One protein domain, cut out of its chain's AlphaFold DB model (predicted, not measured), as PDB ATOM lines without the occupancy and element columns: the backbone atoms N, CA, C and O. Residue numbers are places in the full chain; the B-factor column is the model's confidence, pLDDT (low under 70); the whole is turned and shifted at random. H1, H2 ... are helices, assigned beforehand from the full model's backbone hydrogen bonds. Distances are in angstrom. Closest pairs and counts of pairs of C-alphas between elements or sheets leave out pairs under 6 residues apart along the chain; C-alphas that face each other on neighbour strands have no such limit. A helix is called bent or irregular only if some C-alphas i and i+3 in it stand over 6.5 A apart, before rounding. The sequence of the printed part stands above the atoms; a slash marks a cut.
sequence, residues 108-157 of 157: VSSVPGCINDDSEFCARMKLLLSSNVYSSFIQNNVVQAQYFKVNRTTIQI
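AT A GLANCE: This is residues 108 to 157 of the 157 residues of an uncharacterized protein of Piromyces sp. (strain E2) (UniProt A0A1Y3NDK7). One longer helix, H1, makes one side of the domain, and two short helices, H2 and H3, form a small corner by its later residues, H3 near Leu 129 and H2 near Asn 132. Before H1, residues 108 to 119 run back beside it as a lead-in with no named element; after H3, residues 148 to 157 lead away from the helices as a tail. The printed part has 50 residues with three named helices, in the order H1, H2, H3, and no named strand; the class is all helix, though under half of the residues, 23 of 50, are in named elements. The whole is compact, with a radius of gyration of the C-alphas of 10.9 A, and the C-alphas span 27 by 26 by 17 A.

HOW THE PARTS SIT: Begin with the longest helix, H1, residues 120 to 132, which touches no helix. Look next at H2, residues 136 to 141: it is close to H1 but not clearly touching, and the closest C-alphas, of Asn 132 and Ile 138, are 7.2 A apart. H1 and H2 run opposite ways at a shallow tilt of 31 degrees. H3, residues 144 to 147, is also close to H1 but not clearly touching; here the closest C-alphas, of Leu 129 and Ala 145, are 6.9 A apart. H2 and H3 touch only at the corner by their link, with the C-alphas of Gln 139 and Gln 146 closest at 5.4 A. In the backbone, every O i to N i+4 pair of H2 is within hydrogen-bond range, and 8 of 9 are in H1; H3 is too short for such a pair, and its one O i to N i+3 pair is not within range.

IN THESE COORDINATES: Find C-alpha 120 at (106.121, 144.812, 159.515); from there H1 runs 18.4 A to C-alpha 132 at (110.717, 131.264, 147.892). H1 is neither bent nor irregular, but only just: C-alphas 128 and 131 are 6.2 A apart. H2 runs 8.6 A from C-alpha 136 to C-alpha 141, and H3 runs 5.8 A from C-alpha 144 to C-alpha 147 at (119.750, 140.569, 142.730).

THE WHOLE: The two C-alphas farthest apart are those of Asn 116 and Ser 136, at 28.5 A. The printed part has no cut, and it ends at Ile 157, the chain's last residue. The links from H1 to H2 and from H2 to H3 are both tight, with 3 and 2 residues. In the B-factor column the mean pLDDT of the printed part is 74.5; look for values under 70 at residues 111 to 118, 127 to 131 and 151 to 157.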
ATOM      1  N   VAL A 108     122.867 141.109 147.011       86.19
ATOM      2  CA  VAL A 108     122.728 141.166 148.476       86.19
ATOM      3  C   VAL A 108     122.262 139.827 149.033       86.19
ATOM      4  O   VAL A 108     121.474 139.136 148.397       86.19
ATOM      5  N   SER A 109     122.707 139.471 150.238       81.50
ATOM      6  CA  SER A 109     122.270 138.255 150.946       81.50
ATOM      7  C   SER A 109     121.277 138.533 152.081       81.50
ATOM      8  O   SER A 109     120.853 137.617 152.778       81.50
ATOM      9  N   SER A 110     120.919 139.798 152.290       73.75
ATOM     10  CA  SER A 110     119.964 140.271 153.294       73.75
ATOM     11  C   SER A 110     119.293 141.544 152.787       73.75
ATOM     12  O   SER A 110     119.909 142.285 152.023       73.75
ATOM     13  N   VAL A 111     118.072 141.838 153.241       67.44
ATOM     14  CA  VAL A 111     117.392 143.099 152.905       67.44
ATOM     15  C   VAL A 111     118.169 144.273 153.531       67.44
ATOM     16  O   VAL A 111     118.272 144.326 154.764       67.44
ATOM     17  N   PRO A 112     118.737 145.206 152.737       59.69
ATOM     18  CA  PRO A 112     119.439 146.371 153.274       59.69
ATOM     19  C   PRO A 112     118.514 147.211 154.163       59.69
ATOM     20  O   PRO A 112     117.350 147.404 153.832       59.69
ATOM     21  N   GLY A 113     119.018 147.685 155.305       62.38
ATOM     22  CA  GLY A 113     118.229 148.466 156.271       62.38
ATOM     23  C   GLY A 113     117.340 147.638 157.206       62.38
ATOM     24  O   GLY A 113     116.924 148.152 158.234       62.38
ATOM     25  N   CYS A 114     117.135 146.346 156.929       63.56
ATOM     26  CA  CYS A 114     116.276 145.492 157.749       63.56
ATOM     27  C   CYS A 114     117.022 144.580 158.730       63.56
ATOM     28  O   CYS A 114     116.390 143.753 159.380       63.56
ATOM     29  N   ILE A 115     118.351 144.664 158.843       61.47
ATOM     30  CA  ILE A 115     119.142 143.718 159.659       61.47
ATOM     31  C   ILE A 115     118.665 143.713 161.121       61.47
ATOM     32  O   ILE A 115     118.452 142.639 161.674       61.47
ATOM     33  N   ASN A 116     118.382 144.895 161.676       66.12
ATOM     34  CA  ASN A 116     117.873 145.087 163.038       66.12
ATOM     35  C   ASN A 116     116.522 145.828 163.056       66.12
ATOM     36  O   ASN A 116     116.207 146.500 164.032       66.12
ATOM     37  N   ASP A 117     115.770 145.768 161.952       66.56
ATOM     38  CA  ASP A 117     114.430 146.347 161.875       66.56
ATOM     39  C   ASP A 117     113.386 145.224 161.878       66.56
ATOM     40  O   ASP A 117     113.378 144.341 161.003       66.56
ATOM     41  N   ASP A 118     112.529 145.277 162.893       67.88
ATOM     42  CA  ASP A 118     111.397 144.379 163.114       67.88
ATOM     43  C   ASP A 118     110.075 145.013 162.655       67.88
ATOM     44  O   ASP A 118     108.992 144.509 162.961       67.88
ATOM     45  N   SER A 119     110.143 146.113 161.895       76.50
ATOM     46  CA  SER A 119     108.987 146.685 161.217       76.50
ATOM     47  C   SER A 119     108.270 145.630 160.376       76.50
ATOM     48  O   SER A 119     108.878 144.730 159.786       76.50
ATOM     49  N   GLU A 120     106.947 145.756 160.272       73.62
ATOM     50  CA  GLU A 120     106.121 144.812 159.515       73.62
ATOM     51  C   GLU A 120     106.574 144.705 158.047       73.62
ATOM     52  O   GLU A 120     106.546 143.628 157.449       73.62
ATOM     53  N   PHE A 121     107.069 145.810 157.484       73.69
ATOM     54  CA  PHE A 121     107.674 145.852 156.158       73.69
ATOM     55  C   PHE A 121     108.926 144.968 156.072       73.69
ATOM     56  O   PHE A 121     109.006 144.093 155.205       73.69
ATOM     57  N   CYS A 122     109.878 145.140 156.991       71.44
ATOM     58  CA  CYS A 122     111.105 144.352 157.016       71.44
ATOM     59  C   CYS A 122     110.850 142.874 157.331       71.44
ATOM     60  O   CYS A 122     111.461 142.009 156.703       71.44
ATOM     61  N   ALA A 123     109.911 142.563 158.226       71.50
ATOM     62  CA  ALA A 123     109.495 141.193 158.513       71.50
ATOM     63  C   ALA A 123     108.902 140.507 157.270       71.50
ATOM     64  O   ALA A 123     109.299 139.391 156.926       71.50
ATOM     65  N   ARG A 124     108.013 141.192 156.536       70.12
ATOM     66  CA  ARG A 124     107.442 140.683 155.279       70.12
ATOM     67  C   ARG A 124     108.512 140.498 154.203       70.12
ATOM     68  O   ARG A 124     108.531 139.457 153.555       70.12
ATOM     69  N   MET A 125     109.436 141.446 154.046       70.06
ATOM     70  CA  MET A 125     110.538 141.323 153.083       70.06
ATOM     71  C   MET A 125     111.493 140.173 153.432       70.06
ATOM     72  O   MET A 125     111.859 139.395 152.553       70.06
ATOM     73  N   LYS A 126     111.845 139.992 154.713       71.94
ATOM     74  CA  LYS A 126     112.618 138.830 155.192       71.94
ATOM     75  C   LYS A 126     111.883 137.509 154.914       71.94
ATOM     76  O   LYS A 126     112.504 136.546 154.465       71.94
ATOM     77  N   LEU A 127     110.567 137.452 155.140       68.38
ATOM     78  CA  LEU A 127     109.746 136.258 154.894       68.38
ATOM     79  C   LEU A 127     109.663 135.903 153.400       68.38
ATOM     80  O   LEU A 127     109.827 134.741 153.021       68.38
ATOM     81  N   LEU A 128     109.453 136.911 152.547       67.69
ATOM     82  CA  LEU A 128     109.410 136.747 151.092       67.69
ATOM     83  C   LEU A 128     110.746 136.228 150.543       67.69
ATOM     84  O   LEU A 128     110.755 135.358 149.672       67.69
ATOM     85  N   LEU A 129     111.873 136.710 151.081       67.75
ATOM     86  CA  LEU A 129     113.200 136.274 150.644       67.75
ATOM     87  C   LEU A 129     113.645 134.917 151.226       67.75
ATOM     88  O   LEU A 129     114.481 134.245 150.629       67.75
ATOM     89  N   SER A 130     113.117 134.484 152.373       69.31
ATOM     90  CA  SER A 130     113.595 133.265 153.054       69.31
ATOM     91  C   SER A 130     112.949 131.964 152.573       69.31
ATOM     92  O   SER A 130     113.591 130.923 152.650       69.31
ATOM     93  N   SER A 131     111.715 131.990 152.060       65.94
ATOM     94  CA  SER A 131     110.998 130.751 151.715       65.94
ATOM     95  C   SER A 131     110.943 130.443 150.216       65.94
ATOM     96  O   SER A 131     110.903 129.272 149.858       65.94
ATOM     97  N   ASN A 132     110.956 131.455 149.333       79.19
ATOM     98  CA  ASN A 132     110.717 131.264 147.892       79.19
ATOM     99  C   ASN A 132     111.378 132.323 146.987       79.19
ATOM    100  O   ASN A 132     110.884 132.587 145.886       79.19
ATOM    101  N   VAL A 133     112.494 132.931 147.410       85.25
ATOM    102  CA  VAL A 133     113.145 134.020 146.648       85.25
ATOM    103  C   VAL A 133     113.475 133.650 145.206       85.25
ATOM    104  O   VAL A 133     113.355 134.491 144.323       85.25
ATOM    105  N   TYR A 134     113.836 132.391 144.954       88.81
ATOM    106  CA  TYR A 134     114.202 131.894 143.625       88.81
ATOM    107  C   TYR A 134     113.039 131.277 142.840       88.81
ATOM    108  O   TYR A 134     113.256 130.703 141.776       88.81
ATOM    109  N   SER A 135     111.803 131.387 143.331       90.94
ATOM    110  CA  SER A 135     110.634 130.985 142.545       90.94
ATOM    111  C   SER A 135     110.436 131.926 141.354       90.94
ATOM    112  O   SER A 135     110.657 133.134 141.468       90.94
ATOM    113  N   SER A 136     109.969 131.395 140.220       93.75
ATOM    114  CA  SER A 136     109.764 132.188 139.000       93.75
ATOM    115  C   SER A 136     108.822 133.371 139.222       93.75
ATOM    116  O   SER A 136     109.046 134.448 138.685       93.75
ATOM    117  N   PHE A 137     107.784 133.197 140.046       91.69
ATOM    118  CA  PHE A 137     106.862 134.283 140.369       91.69
ATOM    119  C   PHE A 137     107.583 135.438 141.075       91.69
ATOM    120  O   PHE A 137     107.471 136.580 140.641       91.69
ATOM    121  N   ILE A 138     108.364 135.152 142.120       89.44
ATOM    122  CA  ILE A 138     109.074 136.186 142.882       89.44
ATOM    123  C   ILE A 138     110.187 136.820 142.044       89.44
ATOM    124  O   ILE A 138     110.290 138.045 142.008       89.44
ATOM    125  N   GLN A 139     110.954 136.017 141.306       93.50
ATOM    126  CA  GLN A 139     111.994 136.512 140.399       93.50
ATOM    127  C   GLN A 139     111.439 137.409 139.283       93.50
ATOM    128  O   GLN A 139     112.141 138.305 138.845       93.50
ATOM    129  N   ASN A 140     110.187 137.234 138.854       95.75
ATOM    130  CA  ASN A 140     109.593 138.084 137.814       95.75
ATOM    131  C   ASN A 140     108.818 139.295 138.354       95.75
ATOM    132  O   ASN A 140     108.469 140.174 137.576       95.75
ATOM    133  N   ASN A 141     108.513 139.349 139.656       92.56
ATOM    134  CA  ASN A 141     107.626 140.380 140.214       92.56
ATOM    135  C   ASN A 141     108.251 141.210 141.340       92.56
ATOM    136  O   ASN A 141     107.670 142.225 141.719       92.56
ATOM    137  N   VAL A 142     109.395 140.807 141.896       90.19
ATOM    138  CA  VAL A 142     110.058 141.514 143.002       90.19
ATOM    139  C   VAL A 142     111.465 141.909 142.583       90.19
ATOM    140  O   VAL A 142     112.307 141.058 142.290       90.19
ATOM    141  N   VAL A 143     111.739 143.210 142.597       92.50
ATOM    142  CA  VAL A 143     113.006 143.778 142.122       92.50
ATOM    143  C   VAL A 143     114.181 143.316 142.986       92.50
ATOM    144  O   VAL A 143     115.199 142.865 142.468       92.50
ATOM    145  N   GLN A 144     114.031 143.350 144.311       89.00
ATOM    146  CA  GLN A 144     115.083 142.962 145.259       89.00
ATOM    147  C   GLN A 144     115.459 141.479 145.150       89.00
ATOM    148  O   GLN A 144     116.604 141.109 145.407       89.00
ATOM    149  N   ALA A 145     114.513 140.622 144.757       89.56
ATOM    150  CA  ALA A 145     114.768 139.195 144.592       89.56
ATOM    151  C   ALA A 145     115.705 138.908 143.407       89.56
ATOM    152  O   ALA A 145     116.502 137.973 143.473       89.56
ATOM    153  N   GLN A 146     115.661 139.735 142.359       94.38
ATOM    154  CA  GLN A 146     116.421 139.545 141.114       94.38
ATOM    155  C   GLN A 146     117.922 139.819 141.250       94.38
ATOM    156  O   GLN A 146     118.708 139.440 140.385       94.38
ATOM    157  N   TYR A 147     118.342 140.443 142.350       93.25
ATOM    158  CA  TYR A 147     119.750 140.569 142.730       93.25
ATOM    159  C   TYR A 147     120.024 139.991 144.126       93.25
ATOM    160  O   TYR A 147     121.043 140.300 144.750       93.25
ATOM    161  N   PHE A 148     119.137 139.120 144.619       90.00
ATOM    162  CA  PHE A 148     119.376 138.379 145.847       90.00
ATOM    163  C   PHE A 148     120.354 137.227 145.602       90.00
ATOM    164  O   PHE A 148     120.137 136.337 144.774       90.00
ATOM    165  N   LYS A 149     121.436 137.213 146.372       87.75
ATOM    166  CA  LYS A 149     122.500 136.221 146.286       87.75
ATOM    167  C   LYS A 149     122.651 135.527 147.630       87.75
ATOM    168  O   LYS A 149     123.187 136.100 148.575       87.75
ATOM    169  N   VAL A 150     122.213 134.270 147.704       79.31
ATOM    170  CA  VAL A 150     122.444 133.428 148.882       79.31
ATOM    171  C   VAL A 150     123.941 133.305 149.137       79.31
ATOM    172  O   VAL A 150     124.714 132.906 148.260       79.31
ATOM    173  N   ASN A 151     124.340 133.613 150.368       68.81
ATOM    174  CA  ASN A 151     125.674 133.307 150.847       68.81
ATOM    175  C   ASN A 151     125.706 131.838 151.296       68.81
ATOM    176  O   ASN A 151     125.016 131.458 152.241       68.81
ATOM    177  N   ARG A 152     126.492 130.994 150.613       58.75
ATOM    178  CA  ARG A 152     126.591 129.554 150.929       58.75
ATOM    179  C   ARG A 152     127.133 129.277 152.339       58.75
ATOM    180  O   ARG A 152     126.997 128.158 152.810       58.75
ATOM    181  N   THR A 153     127.692 130.271 153.026       54.16
ATOM    182  CA  THR A 153     128.191 130.143 154.404       54.16
ATOM    183  C   THR A 153     127.101 130.264 155.479       54.16
ATOM    184  O   THR A 153     127.392 130.037 156.647       54.16
ATOM    185  N   THR A 154     125.860 130.622 155.122       48.97
ATOM    186  CA  THR A 154     124.747 130.816 156.082       48.97
ATOM    187  C   THR A 154     123.708 129.685 156.038       48.97
ATOM    188  O   THR A 154     122.728 129.723 156.771       48.97
ATOM    189  N   ILE A 155     123.921 128.651 155.214       41.06
ATOM    190  CA  ILE A 155     123.126 127.416 155.261       41.06
ATOM    191  C   ILE A 155     123.817 126.455 156.233       41.06
ATOM    192  O   ILE A 155     124.612 125.610 155.829       41.06
ATOM    193  N   GLN A 156     123.533 126.598 157.525       31.28
ATOM    194  CA  GLN A 156     123.498 125.425 158.396       31.28
ATOM    195  C   GLN A 156     122.057 124.924 158.390       31.28
ATOM    196  O   GLN A 156     121.143 125.655 158.770       31.28
ATOM    197  N   ILE A 157     121.886 123.715 157.853       38.53
ATOM    198  CA  ILE A 157     120.697 122.880 158.042       38.53
ATOM    199  C   ILE A 157     120.668 122.443 159.507       38.53
ATOM    200  O   ILE A 157     121.769 122.123 160.019       38.53
TER     201      ILE A 157